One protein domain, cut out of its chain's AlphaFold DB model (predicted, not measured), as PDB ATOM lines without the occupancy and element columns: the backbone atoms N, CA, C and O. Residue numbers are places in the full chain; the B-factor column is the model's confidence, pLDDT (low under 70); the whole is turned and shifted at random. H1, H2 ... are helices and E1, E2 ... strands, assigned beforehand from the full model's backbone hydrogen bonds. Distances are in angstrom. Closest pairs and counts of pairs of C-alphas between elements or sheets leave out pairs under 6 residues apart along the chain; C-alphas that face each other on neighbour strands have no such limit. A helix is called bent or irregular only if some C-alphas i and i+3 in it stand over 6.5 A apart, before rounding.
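What this domain is: This is residues 7 to 125 of the 128 residues of the protein "Class I SAM-dependent methyltransferase" of Moorea sp. SIO3B2 (UniProt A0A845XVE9). A small three-stranded sheet has H1 and H3 over one face, and H4 packs on H3; from a corner with H4 the long H5 runs away as an arm, its residues 117 to 125 sticking out. H2 packs on H5. The printed part has 119 residues with five named helices and three strands, in the order H1, E1, H2, H3, E2, E3, H4, H5: mostly helix, with an antiparallel sheet E1, E3, E2. It is compact, with a radius of gyration of the C-alphas of 15.4 A, and spans 46 by 33 by 28 A.

How they stand to each other: Look first at E3, residues 75 to 79, the inner strand between E1, residues 24 to 27, and E2, residues 61 to 66. Within hydrogen-bond range are N 25 and O 77, 2.8 A, and N 62 and O 78, 2.9 A; E2 and E3 form a hairpin. H1, residues 8 to 18, and H3, residues 52 to 58, lie on the same face, making two layers, helices on one face of a sheet; their heights over the sheet are 10.5 A and 8.7 A. H4, residues 86 to 98, touches H3 at a shallow tilt of 15 degrees, opposite ways; their closest C-alphas, of Leu 57 and Lys 89, are 7.4 A apart. H4 only grazes the sheet, with residues 89 to 96. H5, residues 100 to 125, and H4 touch only at the corner, and only just, with 3 pairs of C-alphas within 8 A, the closest those of Ile 97 and Arg 103, 4.7 A. With residues 109 to 113 alone, H5 touches H2, residues 43 to 48; the closest C-alphas are those of Lys 47 and Asn 113, 6.3 A. E1, H2 H3, E2 form a split strand-helix-strand unit, two strands running the same way with E3 between them, and a right-handed crossover. Every O i to N i+4 pair is within range in H1, H3, H4 and H5; in H2 0 of 2 are, beside 2 of 3 O i to N i+3 pairs.

Where its parts are: Find C-alpha 8 at (17.615, 11.714, -33.202), where H1 begins. H4 is 18.5 A long; H5 runs 37.5 A to C-alpha 125 at (47.164, 6.266, -38.511). H2 is irregular, but only just: C-alphas 44 and 47 are 6.7 A apart.

The domain as a whole: The two C-alphas farthest apart, of Lys 20 and Cys 125, are 49.0 A apart. The printed part has no cut, and the link from E1 to H2, residues 28 to 42, is long. Mean pLDDT of the printed part is 89.7; residues 34 and 39 to 40 are under 70.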
ATOM      1  N   ASP A   7      20.527  14.300 -30.800       93.69
ATOM      2  CA  ASP A   7      20.245  12.873 -30.652       93.69
ATOM      3  C   ASP A   7      18.877  12.504 -31.257       93.69
ATOM      4  O   ASP A   7      17.846  12.497 -30.576       93.69
ATOM      5  N   PRO A   8      18.841  12.161 -32.557       94.50
ATOM      6  CA  PRO A   8      17.615  11.714 -33.202       94.50
ATOM      7  C   PRO A   8      17.052  10.407 -32.625       94.50
ATOM      8  O   PRO A   8      15.853  10.172 -32.746       94.50
ATOM      9  N   PHE A   9      17.868   9.535 -32.016       94.75
ATOM     10  CA  PHE A   9      17.374   8.268 -31.462       94.75
ATOM     11  C   PHE A   9      16.595   8.474 -30.170       94.75
ATOM     12  O   PHE A   9      15.568   7.811 -29.995       94.75
ATOM     13  N   ALA A  10      17.069   9.373 -29.303       95.56
ATOM     14  CA  ALA A  10      16.343   9.783 -28.105       95.56
ATOM     15  C   ALA A  10      14.980  10.372 -28.484       95.56
ATOM     16  O   ALA A  10      13.955   9.881 -28.023       95.56
ATOM     17  N   ALA A  11      14.955  11.292 -29.452       95.94
ATOM     18  CA  ALA A  11      13.714  11.899 -29.930       95.94
ATOM     19  C   ALA A  11      12.711  10.880 -30.506       95.94
ATOM     20  O   ALA A  11      11.508  10.996 -30.289       95.94
ATOM     21  N   ILE A  12      13.180   9.852 -31.226       96.44
ATOM     22  CA  ILE A  12      12.302   8.758 -31.687       96.44
ATOM     23  C   ILE A  12      11.782   7.937 -30.496       96.44
ATOM     24  O   ILE A  12      10.632   7.498 -30.512       96.44
ATOM     25  N   GLY A  13      12.602   7.736 -29.460       95.62
ATOM     26  CA  GLY A  13      12.178   7.115 -28.203       95.62
ATOM     27  C   GLY A  13      11.068   7.909 -27.507       95.62
ATOM     28  O   GLY A  13      10.063   7.322 -27.100       95.62
ATOM     29  N   ASP A  14      11.196   9.234 -27.468       96.44
ATOM     30  CA  ASP A  14      10.175  10.129 -26.921       96.44
ATOM     31  C   ASP A  14       8.873  10.029 -27.726       96.44
ATOM     32  O   ASP A  14       7.814   9.791 -27.143       96.44
ATOM     33  N   ILE A  15       8.949  10.084 -29.065       96.25
ATOM     34  CA  ILE A  15       7.794   9.878 -29.960       96.25
ATOM     35  C   ILE A  15       7.111   8.539 -29.659       96.25
ATOM     36  O   ILE A  15       5.891   8.490 -29.498       96.25
ATOM     37  N   HIS A  16       7.881   7.452 -29.552       95.31
ATOM     38  CA  HIS A  16       7.340   6.143 -29.201       95.31
ATOM     39  C   HIS A  16       6.604   6.192 -27.854       95.31
ATOM     40  O   HIS A  16       5.485   5.691 -27.760       95.31
ATOM     41  N   SER A  17       7.193   6.812 -26.825       94.88
ATOM     42  CA  SER A  17       6.606   6.886 -25.480       94.88
ATOM     43  C   SER A  17       5.265   7.633 -25.443       94.88
ATOM     44  O   SER A  17       4.364   7.217 -24.714       94.88
ATOM     45  N   MET A  18       5.106   8.663 -26.280       95.81
ATOM     46  CA  MET A  18       3.914   9.517 -26.344       95.81
ATOM     47  C   MET A  18       2.749   8.888 -27.122       95.81
ATOM     48  O   MET A  18       1.596   9.279 -26.945       95.81
ATOM     49  N   LEU A  19       3.018   7.919 -27.998       95.44
ATOM     50  CA  LEU A  19       1.984   7.261 -28.797       95.44
ATOM     51  C   LEU A  19       1.342   6.114 -28.031       95.44
ATOM     52  O   LEU A  19       2.044   5.283 -27.491       95.44
ATOM     53  N   LYS A  20       0.021   5.947 -28.063       93.88
ATOM     54  CA  LYS A  20      -0.591   4.676 -27.633       93.88
ATOM     55  C   LYS A  20      -0.177   3.516 -28.562       93.88
ATOM     56  O   LYS A  20       0.254   3.775 -29.689       93.88
ATOM     57  N   PRO A  21      -0.321   2.240 -28.157       91.31
ATOM     58  CA  PRO A  21      -0.128   1.126 -29.081       91.31
ATOM     59  C   PRO A  21      -1.012   1.268 -30.330       91.31
ATOM     60  O   PRO A  21      -2.153   1.723 -30.234       91.31
ATOM     61  N   ASN A  22      -0.467   0.927 -31.501       90.44
ATOM     62  CA  ASN A  22      -1.030   1.209 -32.832       90.44
ATOM     63  C   ASN A  22      -1.200   2.703 -33.172       90.44
ATOM     64  O   ASN A  22      -1.794   3.040 -34.195       90.44
ATOM     65  N   GLY A  23      -0.686   3.609 -32.337       96.12
ATOM     66  CA  GLY A  23      -0.586   5.029 -32.650       96.12
ATOM     67  C   GLY A  23       0.369   5.275 -33.817       96.12
ATOM     68  O   GLY A  23       1.303   4.503 -34.044       96.12
ATOM     69  N   ILE A  24       0.126   6.360 -34.546       97.12
ATOM     70  CA  ILE A  24       0.835   6.699 -35.779       97.12
ATOM     71  C   ILE A  24       1.699   7.943 -35.561       97.12
ATOM     72  O   ILE A  24       1.228   8.936 -35.009       97.12
ATOM     73  N   ALA A  25       2.938   7.909 -36.050       96.88
ATOM     74  CA  ALA A  25       3.762   9.091 -36.279       96.88
ATOM     75  C   ALA A  25       3.939   9.332 -37.781       96.88
ATOM     76  O   ALA A  25       4.346   8.431 -38.514       96.88
ATOM     77  N   LEU A  26       3.697  10.565 -38.223       96.19
ATOM     78  CA  LEU A  26       4.013  11.023 -39.575       96.19
ATOM     79  C   LEU A  26       5.317  11.816 -39.550       96.19
ATOM     80  O   LEU A  26       5.447  12.790 -38.810       96.19
ATOM     81  N   ILE A  27       6.289  11.386 -40.350       94.62
ATOM     82  CA  ILE A  27       7.661  11.884 -40.295       94.62
ATOM     83  C   ILE A  27       8.102  12.392 -41.663       94.62
ATOM     84  O   ILE A  27       8.135  11.665 -42.659       94.62
ATOM     85  N   THR A  28       8.521  13.650 -41.675       90.00
ATOM     86  CA  THR A  28       9.191  14.331 -42.782       90.00
ATOM     87  C   THR A  28      10.542  14.833 -42.281       90.00
ATOM     88  O   THR A  28      10.675  15.962 -41.825       90.00
ATOM     89  N   GLU A  29      11.554  13.967 -42.295       87.44
ATOM     90  CA  GLU A  29      12.941  14.398 -42.051       87.44
ATOM     91  C   GLU A  29      13.642  14.755 -43.364       87.44
ATOM     92  O   GLU A  29      13.161  14.405 -44.440       87.44
ATOM     93  N   ALA A  30      14.790  15.421 -43.310       85.31
ATOM     94  CA  ALA A  30      15.664  15.645 -44.455       85.31
ATOM     95  C   ALA A  30      17.163  15.562 -44.098       85.31
ATOM     96  O   ALA A  30      17.947  16.449 -44.442       85.31
ATOM     97  N   PHE A  31      17.595  14.440 -43.506       85.56
ATOM     98  CA  PHE A  31      19.000  14.174 -43.144       85.56
ATOM     99  C   PHE A  31      19.998  14.374 -44.301       85.56
ATOM    100  O   PHE A  31      21.133  14.787 -44.076       85.56
ATOM    101  N   ARG A  32      19.583  14.132 -45.553       75.06
ATOM    102  CA  ARG A  32      20.424  14.311 -46.754       75.06
ATOM    103  C   ARG A  32      20.683  15.770 -47.140       75.06
ATOM    104  O   ARG A  32      21.646  16.046 -47.852       75.06
ATOM    105  N   LYS A  33      19.795  16.697 -46.776       70.38
ATOM    106  CA  LYS A  33      19.806  18.071 -47.302       70.38
ATOM    107  C   LYS A  33      20.613  19.006 -46.399       70.38
ATOM    108  O   LYS A  33      20.077  19.956 -45.853       70.38
ATOM    109  N   VAL A  34      21.906  18.740 -46.246       68.19
ATOM    110  CA  VAL A  34      22.821  19.670 -45.568       68.19
ATOM    111  C   VAL A  34      23.453  20.558 -46.636       68.19
ATOM    112  O   VAL A  34      24.223  20.077 -47.465       68.19
ATOM    113  N   ASN A  35      23.086  21.836 -46.669       71.81
ATOM    114  CA  ASN A  35      23.674  22.827 -47.568       71.81
ATOM    115  C   ASN A  35      23.564  24.236 -46.947       71.81
ATOM    116  O   ASN A  35      22.847  24.397 -45.959       71.81
ATOM    117  N   PRO A  36      24.241  25.255 -47.509       74.81
ATOM    118  CA  PRO A  36      24.211  26.616 -46.963       74.81
ATOM    119  C   PRO A  36      22.806  27.229 -46.847       74.81
ATOM    120  O   PRO A  36      22.589  28.094 -46.006       74.81
ATOM    121  N   ASN A  37      21.838  26.751 -47.636       76.50
ATOM    122  CA  ASN A  37      20.453  27.228 -47.618       76.50
ATOM    123  C   ASN A  37      19.601  26.546 -46.531       76.50
ATOM    124  O   ASN A  37      18.422  26.858 -46.390       76.50
ATOM    125  N   LEU A  38      20.174  25.601 -45.778       70.44
ATOM    126  CA  LEU A  38      19.526  24.867 -44.690       70.44
ATOM    127  C   LEU A  38      20.415  24.893 -43.431       70.44
ATOM    128  O   LEU A  38      20.886  23.847 -42.979       70.44
ATOM    129  N   PRO A  39      20.657  26.089 -42.855       66.81
ATOM    130  CA  PRO A  39      21.681  26.309 -41.827       66.81
ATOM    131  C   PRO A  39      21.386  25.602 -40.500       66.81
ATOM    132  O   PRO A  39      22.284  25.399 -39.689       66.81
ATOM    133  N   THR A  40      20.135  25.205 -40.272       68.88
ATOM    134  CA  THR A  40      19.710  24.498 -39.063       68.88
ATOM    135  C   THR A  40      19.955  22.991 -39.141       68.88
ATOM    136  O   THR A  40      19.877  22.311 -38.120       68.88
ATOM    137  N   HIS A  41      20.223  22.415 -40.320       82.00
ATOM    138  CA  HIS A  41      20.501  20.981 -40.440       82.00
ATOM    139  C   HIS A  41      21.862  20.659 -39.828       82.00
ATOM    140  O   HIS A  41      22.884  21.220 -40.224       82.00
ATOM    141  N   LEU A  42      21.904  19.692 -38.912       84.12
ATOM    142  CA  LEU A  42      23.174  19.267 -38.344       84.12
ATOM    143  C   LEU A  42      23.904  18.370 -39.345       84.12
ATOM    144  O   LEU A  42      23.468  17.255 -39.631       84.12
ATOM    145  N   ALA A  43      25.065  18.818 -39.830       83.75
ATOM    146  CA  ALA A  43      25.906  18.036 -40.742       83.75
ATOM    147  C   ALA A  43      26.255  16.646 -40.179       83.75
ATOM    148  O   ALA A  43      26.311  15.661 -40.916       83.75
ATOM    149  N   ALA A  44      26.415  16.551 -38.855       85.94
ATOM    150  CA  ALA A  44      26.663  15.302 -38.142       85.94
ATOM    151  C   ALA A  44      25.549  14.253 -38.326       85.94
ATOM    152  O   ALA A  44      25.817  13.054 -38.218       85.94
ATOM    153  N   ASN A  45      24.325  14.684 -38.643       90.44
ATOM    154  CA  ASN A  45      23.175  13.811 -38.852       90.44
ATOM    155  C   ASN A  45      23.062  13.278 -40.285       90.44
ATOM    156  O   ASN A  45      22.265  12.374 -40.526       90.44
ATOM    157  N   ALA A  46      23.894  13.741 -41.226       87.19
ATOM    158  CA  ALA A  46      23.906  13.219 -42.597       87.19
ATOM    159  C   ALA A  46      24.151  11.698 -42.656       87.19
ATOM    160  O   ALA A  46      23.674  11.023 -43.565       87.19
ATOM    161  N   LYS A  47      24.833  11.137 -41.647       88.56
ATOM    162  CA  LYS A  47      25.052   9.688 -41.471       88.56
ATOM    163  C   LYS A  47      23.763   8.863 -41.324       88.56
ATOM    164  O   LYS A  47      23.817   7.641 -41.458       88.56
ATOM    165  N   TYR A  48      22.635   9.515 -41.027       91.75
ATOM    166  CA  TYR A  48      21.315   8.898 -40.882       91.75
ATOM    167  C   TYR A  48      20.468   8.941 -42.163       91.75
ATOM    168  O   TYR A  48      19.379   8.365 -42.184       91.75
ATOM    169  N   ASP A  49      20.951   9.566 -43.243       90.38
ATOM    170  CA  ASP A  49      20.267   9.544 -44.541       90.38
ATOM    171  C   ASP A  49      20.000   8.101 -44.994       90.38
ATOM    172  O   ASP A  49      20.909   7.276 -45.034       90.38
ATOM    173  N   GLY A  50      18.745   7.787 -45.318       91.38
ATOM    174  CA  GLY A  50      18.315   6.442 -45.711       91.38
ATOM    175  C   GLY A  50      18.171   5.431 -44.564       91.38
ATOM    176  O   GLY A  50      17.782   4.291 -44.824       91.38
ATOM    177  N   LEU A  51      18.442   5.819 -43.311       94.12
ATOM    178  CA  LEU A  51      18.324   4.942 -42.138       94.12
ATOM    179  C   LEU A  51      17.030   5.133 -41.341       94.12
ATOM    180  O   LEU A  51      16.733   4.291 -40.494       94.12
ATOM    181  N   THR A  52      16.239   6.170 -41.628       95.12
ATOM    182  CA  THR A  52      15.029   6.531 -40.865       95.12
ATOM    183  C   THR A  52      14.111   5.334 -40.573       95.12
ATOM    184  O   THR A  52      13.816   5.108 -39.399       95.12
ATOM    185  N   PRO A  53      13.740   4.471 -41.546       95.88
ATOM    186  CA  PRO A  53      12.885   3.315 -41.261       95.88
ATOM    187  C   PRO A  53      13.459   2.336 -40.228       95.88
ATOM    188  O   PRO A  53      12.729   1.771 -39.416       95.88
ATOM    189  N   PHE A  54      14.777   2.150 -40.235       95.88
ATOM    190  CA  PHE A  54      15.480   1.234 -39.338       95.88
ATOM    191  C   PHE A  54      15.696   1.842 -37.953       95.88
ATOM    192  O   PHE A  54      15.661   1.124 -36.954       95.88
ATOM    193  N   MET A  55      15.874   3.164 -37.882       95.88
ATOM    194  CA  MET A  55      15.936   3.896 -36.617       95.88
ATOM    195  C   MET A  55      14.617   3.765 -35.847       95.88
ATOM    196  O   MET A  55      14.635   3.426 -34.666       95.88
ATOM    197  N   PHE A  56      13.484   3.931 -36.535       96.19
ATOM    198  CA  PHE A  56      12.153   3.716 -35.960       96.19
ATOM    199  C   PHE A  56      11.909   2.249 -35.591       96.19
ATOM    200  O   PHE A  56      11.442   1.968 -34.486       96.19
ATOM    201  N   LEU A  57      12.312   1.296 -36.441       95.06
ATOM    202  CA  LEU A  57      12.167  -0.130 -36.131       95.06
ATOM    203  C   LEU A  57      12.928  -0.533 -34.860       95.06
ATOM    204  O   LEU A  57      12.421  -1.327 -34.065       95.06
ATOM    205  N   LYS A  58      14.117   0.043 -34.630       92.75
ATOM    206  CA  LYS A  58      14.894  -0.176 -33.400       92.75
ATOM    207  C   LYS A  58      14.112   0.244 -32.149       92.75
ATOM    208  O   LYS A  58      14.177  -0.465 -31.147       92.75
ATOM    209  N   GLN A  59      13.328   1.318 -32.249       92.88
ATOM    210  CA  GLN A  59      12.448   1.818 -31.187       92.88
ATOM    211  C   GLN A  59      11.056   1.161 -31.177       92.88
ATOM    212  O   GLN A  59      10.159   1.623 -30.484       92.88
ATOM    213  N   GLY A  60      10.849   0.069 -31.923       93.00
ATOM    214  CA  GLY A  60       9.573  -0.652 -31.919       93.00
ATOM    215  C   GLY A  60       8.474   0.016 -32.746       93.00
ATOM    216  O   GLY A  60       7.296  -0.230 -32.505       93.00
ATOM    217  N   MET A  61       8.837   0.834 -33.732       95.50
ATOM    218  CA  MET A  61       7.891   1.470 -34.648       95.50
ATOM    219  C   MET A  61       8.108   0.975 -36.077       95.50
ATOM    220  O   MET A  61       9.229   0.948 -36.579       95.50
ATOM    221  N   LEU A  62       7.039   0.562 -36.749       95.75
ATOM    222  CA  LEU A  62       7.105  -0.033 -38.080       95.75
ATOM    223  C   LEU A  62       6.694   0.975 -39.148       95.75
ATOM    224  O   LEU A  62       5.636   1.578 -39.025       95.75
ATOM    225  N   LEU A  63       7.480   1.088 -40.220       96.88
ATOM    226  CA  LEU A  63       7.062   1.811 -41.422       96.88
ATOM    227  C   LEU A  63       5.830   1.119 -42.030       96.88
ATOM    228  O   LEU A  63       5.946  -0.004 -42.527       96.88
ATOM    229  N   SER A  64       4.670   1.768 -41.970       96.00
ATOM    230  CA  SER A  64       3.400   1.263 -42.511       96.00
ATOM    231  C   SER A  64       3.121   1.803 -43.912       96.00
ATOM    232  O   SER A  64       2.598   1.079 -44.758       96.00
ATOM    233  N   TRP A  65       3.519   3.044 -44.183       96.06
ATOM    234  CA  TRP A  65       3.329   3.691 -45.476       96.06
ATOM    235  C   TRP A  65       4.403   4.754 -45.720       96.06
ATOM    236  O   TRP A  65       4.989   5.290 -44.783       96.06
ATOM    237  N   TYR A  66       4.680   5.060 -46.985       95.75
ATOM    238  CA  TYR A  66       5.454   6.237 -47.366       95.75
ATOM    239  C   TYR A  66       5.176   6.623 -48.821       95.75
ATOM    240  O   TYR A  66       4.841   5.767 -49.649       95.75
ATOM    241  N   ASP A  67       5.380   7.894 -49.160       93.12
ATOM    242  CA  ASP A  67       5.263   8.336 -50.548       93.12
ATOM    243  C   ASP A  67       6.494   7.915 -51.365       93.12
ATOM    244  O   ASP A  67       7.610   8.409 -51.182       93.12
ATOM    245  N   ARG A  68       6.291   7.010 -52.325       88.56
ATOM    246  CA  ARG A  68       7.350   6.507 -53.215       88.56
ATOM    247  C   ARG A  68       7.780   7.506 -54.290       88.56
ATOM    248  O   ARG A  68       8.878   7.372 -54.824       88.56
ATOM    249  N   LYS A  69       6.926   8.469 -54.634       85.81
ATOM    250  CA  LYS A  69       7.146   9.463 -55.694       85.81
ATOM    251  C   LYS A  69       7.773  10.741 -55.139       85.81
ATOM    252  O   LYS A  69       8.632  11.322 -55.794       85.81
ATOM    253  N   MET A  70       7.431  11.136 -53.914       81.19
ATOM    254  CA  MET A  70       7.980  12.329 -53.252       81.19
ATOM    255  C   MET A  70       9.252  12.037 -52.442       81.19
ATOM    256  O   MET A  70       9.405  12.428 -51.286       81.19
ATOM    257  N   GLY A  71      10.203  11.319 -53.048       78.38
ATOM    258  CA  GLY A  71      11.513  11.070 -52.437       78.38
ATOM    259  C   GLY A  71      11.472  10.214 -51.167       78.38
ATOM    260  O   GLY A  71      12.404  10.273 -50.364       78.38
ATOM    261  N   GLY A  72      10.414   9.425 -50.984       85.69
ATOM    262  CA  GLY A  72      10.258   8.545 -49.835       85.69
ATOM    263  C   GLY A  72       9.491   9.162 -48.661       85.69
ATOM    264  O   GLY A  72       9.557   8.601 -47.571       85.69
ATOM    265  N   LYS A  73       8.870  10.340 -48.825       88.50
ATOM    266  CA  LYS A  73       8.349  11.172 -47.725       88.50
ATOM    267  C   LYS A  73       6.992  11.802 -48.076       88.50
ATOM    268  O   LYS A  73       6.844  12.232 -49.214       88.50
ATOM    269  N   PRO A  74       6.052  11.955 -47.121       93.31
ATOM    270  CA  PRO A  74       6.169  11.601 -45.704       93.31
ATOM    271  C   PRO A  74       6.240  10.087 -45.475       93.31
ATOM    272  O   PRO A  74       5.870   9.301 -46.344       93.31
ATOM    273  N   MET A  75       6.762   9.698 -44.313       95.75
ATOM    274  CA  MET A  75       6.781   8.318 -43.829       95.75
ATOM    275  C   MET A  75       5.805   8.175 -42.664       95.75
ATOM    276  O   MET A  75       5.819   8.990 -41.743       95.75
ATOM    277  N   GLU A  76       4.990   7.132 -42.695       97.31
ATOM    278  CA  GLU A  76       4.079   6.750 -41.625       97.31
ATOM    279  C   GLU A  76       4.681   5.612 -40.803       97.31
ATOM    280  O   GLU A  76       5.093   4.584 -41.349       97.31
ATOM    281  N   PHE A  77       4.718   5.794 -39.485       97.38
ATOM    282  CA  PHE A  77       5.233   4.814 -38.542       97.38
ATOM    283  C   PHE A  77       4.184   4.425 -37.511       97.38
ATOM    284  O   PHE A  77       3.709   5.266 -36.752       97.38
ATOM    285  N   LEU A  78       3.895   3.132 -37.426       96.56
ATOM    286  CA  LEU A  78       2.970   2.558 -36.459       96.56
ATOM    287  C   LEU A  78       3.725   2.050 -35.225       96.56
ATOM    288  O   LEU A  78       4.643   1.230 -35.348       96.56
ATOM    289  N   ARG A  79       3.331   2.501 -34.029       95.12
ATOM    290  CA  ARG A  79       3.850   1.975 -32.758       95.12
ATOM    291  C   ARG A  79       3.389   0.534 -32.576       95.12
ATOM    292  O   ARG A  79       2.192   0.264 -32.492       95.12
ATOM    293  N   LEU A  80       4.343  -0.385 -32.475       91.94
ATOM    294  CA  LEU A  80       4.046  -1.773 -32.159       91.94
ATOM    295  C   LEU A  80       3.725  -1.930 -30.664       91.94
ATOM    296  O   LEU A  80       4.115  -1.112 -29.831       91.94
ATOM    297  N   ASN A  81       3.035  -3.013 -30.308       86.62
ATOM    298  CA  ASN A  81       2.802  -3.357 -28.905       86.62
ATOM    299  C   ASN A  81       4.130  -3.608 -28.166       86.62
ATOM    300  O   ASN A  81       5.097  -4.089 -28.752       86.62
ATOM    301  N   ASN A  82       4.162  -3.362 -26.854       72.69
ATOM    302  CA  ASN A  82       5.389  -3.479 -26.050       72.69
ATOM    303  C   ASN A  82       6.011  -4.897 -26.063       72.69
ATOM    304  O   ASN A  82       7.215  -5.037 -25.874       72.69
ATOM    305  N   ASN A  83       5.221  -5.936 -26.365       75.88
ATOM    306  CA  ASN A  83       5.640  -7.344 -26.357       75.88
ATOM    307  C   ASN A  83       6.018  -7.882 -27.749       75.88
ATOM    308  O   ASN A  83       5.688  -9.014 -28.106       75.88
ATOM    309  N   VAL A  84       6.689  -7.079 -28.578       81.19
ATOM    310  CA  VAL A  84       7.164  -7.554 -29.887       81.19
ATOM    311  C   VAL A  84       8.420  -8.399 -29.705       81.19
ATOM    312  O   VAL A  84       9.482  -7.885 -29.348       81.19
ATOM    313  N   SER A  85       8.307  -9.691 -30.014       87.44
ATOM    314  CA  SER A  85       9.433 -10.627 -29.966       87.44
ATOM    315  C   SER A  85      10.579 -10.224 -30.908       87.44
ATOM    316  O   SER A  85      10.378  -9.557 -31.931       87.44
ATOM    317  N   PHE A  86      11.793 -10.693 -30.604       86.62
ATOM    318  CA  PHE A  86      12.959 -10.517 -31.476       86.62
ATOM    319  C   PHE A  86      12.711 -11.052 -32.896       86.62
ATOM    320  O   PHE A  86      13.024 -10.373 -33.873       86.62
ATOM    321  N   ILE A  87      12.079 -12.226 -33.014       90.56
ATOM    322  CA  ILE A  87      11.744 -12.853 -34.301       90.56
ATOM    323  C   ILE A  87      10.841 -11.931 -35.122       90.56
ATOM    324  O   ILE A  87      11.076 -11.717 -36.310       90.56
ATOM    325  N   THR A  88       9.841 -11.314 -34.488       88.62
ATOM    326  CA  THR A  88       8.969 -10.349 -35.162       88.62
ATOM    327  C   THR A  88       9.761  -9.138 -35.651       88.62
ATOM    328  O   THR A  88       9.600  -8.750 -36.808       88.62
ATOM    329  N   LYS A  89      10.656  -8.564 -34.833       86.75
ATOM    330  CA  LYS A  89      11.521  -7.449 -35.268       86.75
ATOM    331  C   LYS A  89      12.396  -7.843 -36.461       86.75
ATOM    332  O   LYS A  89      12.488  -7.073 -37.415       86.75
ATOM    333  N   LEU A  90      12.968  -9.049 -36.454       90.81
ATOM    334  CA  LEU A  90      13.768  -9.576 -37.562       90.81
ATOM    335  C   LEU A  90      12.937  -9.742 -38.845       90.81
ATOM    336  O   LEU A  90      13.359  -9.313 -39.916       90.81
ATOM    337  N   LEU A  91      11.727 -10.297 -38.748       93.81
ATOM    338  CA  LEU A  91      10.807 -10.420 -39.885       93.81
ATOM    339  C   LEU A  91      10.435  -9.049 -40.464       93.81
ATOM    340  O   LEU A  91      10.421  -8.877 -41.685       93.81
ATOM    341  N   LYS A  92      10.175  -8.055 -39.607       93.50
ATOM    342  CA  LYS A  92       9.904  -6.676 -40.036       93.50
ATOM    343  C   LYS A  92      11.128  -6.027 -40.678       93.50
ATOM    344  O   LYS A  92      10.984  -5.371 -41.705       93.50
ATOM    345  N   PHE A  93      12.325  -6.268 -40.150       93.12
ATOM    346  CA  PHE A  93      13.569  -5.830 -40.777       93.12
ATOM    347  C   PHE A  93      13.714  -6.413 -42.188       93.12
ATOM    348  O   PHE A  93      13.930  -5.675 -43.149       93.12
ATOM    349  N   MET A  94      13.523  -7.728 -42.337       93.88
ATOM    350  CA  MET A  94      13.560  -8.383 -43.646       93.88
ATOM    351  C   MET A  94      12.492  -7.826 -44.591       93.88
ATOM    352  O   MET A  94      12.757  -7.660 -45.778       93.88
ATOM    353  N   HIS A  95      11.304  -7.500 -44.079       93.31
ATOM    354  CA  HIS A  95      10.253  -6.859 -44.864       93.31
ATOM    355  C   HIS A  95      10.683  -5.482 -45.394       93.31
ATOM    356  O   HIS A  95      10.517  -5.223 -46.583       93.31
ATOM    357  N   LEU A  96      11.312  -4.639 -44.566       93.25
ATOM    358  CA  LEU A  96      11.852  -3.347 -45.011       93.25
ATOM    359  C   LEU A  96      12.905  -3.515 -46.115       93.25
ATOM    360  O   LEU A  96      12.881  -2.795 -47.107       93.25
ATOM    361  N   ILE A  97      13.805  -4.492 -45.979       92.69
ATOM    362  CA  ILE A  97      14.859  -4.755 -46.972       92.69
ATOM    363  C   ILE A  97      14.304  -5.369 -48.272       92.69
ATOM    364  O   ILE A  97      14.955  -5.290 -49.312       92.69
ATOM    365  N   LYS A  98      13.099  -5.951 -48.272       94.06
ATOM    366  CA  LYS A  98      12.449  -6.393 -49.519       94.06
ATOM    367  C   LYS A  98      11.989  -5.217 -50.382       94.06
ATOM    368  O   LYS A  98      11.963  -5.349 -51.606       94.06
ATOM    369  N   ASP A  99      11.664  -4.072 -49.784       94.00
ATOM    370  CA  ASP A  99      11.328  -2.866 -50.539       94.00
ATOM    371  C   ASP A  99      12.591  -2.293 -51.211       94.00
ATOM    372  O   ASP A  99      13.582  -1.965 -50.556       94.00
ATOM    373  N   LYS A 100      12.566  -2.171 -52.545       92.19
ATOM    374  CA  LYS A 100      13.718  -1.730 -53.348       92.19
ATOM    375  C   LYS A 100      14.209  -0.334 -52.956       92.19
ATOM    376  O   LYS A 100      15.423  -0.126 -52.933       92.19
ATOM    377  N   THR A 101      13.303   0.598 -52.667       91.56
ATOM    378  CA  THR A 101      13.633   1.991 -52.335       91.56
ATOM    379  C   THR A 101      14.293   2.059 -50.967       91.56
ATOM    380  O   THR A 101      15.372   2.638 -50.823       91.56
ATOM    381  N   ILE A 102      13.689   1.392 -49.981       93.31
ATOM    382  CA  ILE A 102      14.203   1.336 -48.609       93.31
ATOM    383  C   ILE A 102      15.555   0.620 -48.573       93.31
ATOM    384  O   ILE A 102      16.519   1.130 -47.999       93.31
ATOM    385  N   ARG A 103      15.672  -0.516 -49.269       94.44
ATOM    386  CA  ARG A 103      16.921  -1.273 -49.407       94.44
ATOM    387  C   ARG A 103      18.042  -0.444 -50.025       94.44
ATOM    388  O   ARG A 103      19.167  -0.473 -49.529       94.44
ATOM    389  N   ALA A 104      17.758   0.272 -51.112       92.00
ATOM    390  CA  ALA A 104      18.753   1.104 -51.779       92.00
ATOM    391  C   ALA A 104      19.251   2.230 -50.858       92.00
ATOM    392  O   ALA A 104      20.460   2.449 -50.768       92.00
ATOM    393  N   GLY A 105      18.337   2.895 -50.139       91.19
ATOM    394  CA  GLY A 105      18.679   3.901 -49.131       91.19
ATOM    395  C   GLY A 105      19.567   3.334 -48.023       91.19
ATOM    396  O   GLY A 105      20.636   3.880 -47.753       91.19
ATOM    397  N   TYR A 106      19.183   2.183 -47.467       92.50
ATOM    398  CA  TYR A 106      19.929   1.498 -46.413       92.50
ATOM    399  C   TYR A 106      21.362   1.153 -46.826       92.50
ATOM    400  O   TYR A 106      22.317   1.560 -46.169       92.50
ATOM    401  N   PHE A 107      21.546   0.439 -47.941       92.62
ATOM    402  CA  PHE A 107      22.887   0.024 -48.365       92.62
ATOM    403  C   PHE A 107      23.774   1.206 -48.744       92.62
ATOM    404  O   PHE A 107      24.976   1.181 -48.473       92.62
ATOM    405  N   LYS A 108      23.192   2.262 -49.325       90.31
ATOM    406  CA  LYS A 108      23.918   3.505 -49.579       90.31
ATOM    407  C   LYS A 108      24.432   4.114 -48.272       90.31
ATOM    408  O   LYS A 108      25.603   4.486 -48.209       90.31
ATOM    409  N   ALA A 109      23.590   4.174 -47.242       89.50
ATOM    410  CA  ALA A 109      23.947   4.709 -45.932       89.50
ATOM    411  C   ALA A 109      25.064   3.899 -45.262       89.50
ATOM    412  O   ALA A 109      26.075   4.460 -44.843       89.50
ATOM    413  N   ILE A 110      24.928   2.569 -45.226       90.75
ATOM    414  CA  ILE A 110      25.941   1.673 -44.652       90.75
ATOM    415  C   ILE A 110      27.280   1.821 -45.379       90.75
ATOM    416  O   ILE A 110      28.314   1.982 -44.732       90.75
ATOM    417  N   ARG A 111      27.272   1.839 -46.719       89.00
ATOM    418  CA  ARG A 111      28.490   2.025 -47.520       89.00
ATOM    419  C   ARG A 111      29.168   3.362 -47.227       89.00
ATOM    420  O   ARG A 111      30.387   3.398 -47.070       89.00
ATOM    421  N   LEU A 112      28.397   4.447 -47.154       86.69
ATOM    422  CA  LEU A 112      28.925   5.780 -46.867       86.69
ATOM    423  C   LEU A 112      29.531   5.848 -45.460       86.69
ATOM    424  O   LEU A 112      30.643   6.344 -45.291       86.69
ATOM    425  N   ASN A 113      28.829   5.304 -44.465       86.62
ATOM    426  CA  ASN A 113      29.292   5.277 -43.080       86.62
ATOM    427  C   ASN A 113      30.571   4.446 -42.928       86.62
ATOM    428  O   ASN A 113      31.513   4.899 -42.279       86.62
ATOM    429  N   TYR A 114      30.648   3.287 -43.587       87.38
ATOM    430  CA  TYR A 114      31.857   2.465 -43.609       87.38
ATOM    431  C   TYR A 114      33.038   3.206 -44.249       87.38
ATOM    432  O   TYR A 114      34.113   3.294 -43.662       87.38
ATOM    433  N   HIS A 115      32.828   3.809 -45.422       86.31
ATOM    434  CA  HIS A 115      33.857   4.595 -46.101       86.31
ATOM    435  C   HIS A 115      34.363   5.761 -45.232       86.31
ATOM    436  O   HIS A 115      35.568   5.996 -45.138       86.31
ATOM    437  N   ASN A 116      33.457   6.468 -44.553       85.38
ATOM    438  CA  ASN A 116      33.815   7.554 -43.643       85.38
ATOM    439  C   ASN A 116      34.620   7.057 -42.436       85.38
ATOM    440  O   ASN A 116      35.602   7.701 -42.064       85.38
ATOM    441  N   ALA A 117      34.250   5.912 -41.856       85.44
ATOM    442  CA  ALA A 117      34.984   5.303 -40.750       85.44
ATOM    443  C   ALA A 117      36.411   4.907 -41.166       85.44
ATOM    444  O   ALA A 117      37.369   5.253 -40.476       85.44
ATOM    445  N   VAL A 118      36.568   4.273 -42.333       88.69
ATOM    446  CA  VAL A 118      37.886   3.925 -42.890       88.69
ATOM    447  C   VAL A 118      38.727   5.181 -43.128       88.69
ATOM    448  O   VAL A 118      39.888   5.229 -42.727       88.69
ATOM    449  N   LYS A 119      38.146   6.238 -43.707       87.94
ATOM    450  CA  LYS A 119      38.852   7.510 -43.930       87.94
ATOM    451  C   LYS A 119      39.332   8.145 -42.619       87.94
ATOM    452  O   LYS A 119      40.454   8.645 -42.563       87.94
ATOM    453  N   GLN A 120      38.506   8.126 -41.571       87.44
ATOM    454  CA  GLN A 120      38.893   8.621 -40.245       87.44
ATOM    455  C   GLN A 120      40.012   7.778 -39.622       87.44
ATOM    456  O   GLN A 120      40.959   8.343 -39.077       87.44
ATOM    457  N   PHE A 121      39.936   6.450 -39.741       89.44
ATOM    458  CA  PHE A 121      40.977   5.539 -39.269       89.44
ATOM    459  C   PHE A 121      42.318   5.802 -39.966       89.44
ATOM    460  O   PHE A 121      43.322   6.023 -39.295       89.44
ATOM    461  N   ILE A 122      42.318   5.895 -41.300       90.31
ATOM    462  CA  ILE A 122      43.514   6.217 -42.091       90.31
ATOM    463  C   ILE A 122      44.113   7.560 -41.654       90.31
ATOM    464  O   ILE A 122      45.318   7.644 -41.431       90.31
ATOM    465  N   LYS A 123      43.286   8.600 -41.471       89.44
ATOM    466  CA  LYS A 123      43.757   9.911 -40.993       89.44
ATOM    467  C   LYS A 123      44.457   9.799 -39.632       89.44
ATOM    468  O   LYS A 123      45.515  10.389 -39.442       89.44
ATOM    469  N   LYS A 124      43.888   9.014 -38.711       88.88
ATOM    470  CA  LYS A 124      44.459   8.779 -37.380       88.88
ATOM    471  C   LYS A 124      45.791   8.017 -37.439       88.88
ATOM    472  O   LYS A 124      46.684   8.333 -36.665       88.88
ATOM    473  N   CYS A 125      45.934   7.051 -38.347       86.25
ATOM    474  CA  CYS A 125      47.164   6.266 -38.511       86.25
ATOM    475  C   CYS A 125      48.288   7.023 -39.231       86.25
ATOM    476  O   CYS A 125      49.452   6.806 -38.917       86.25
TER     477      CYS A 125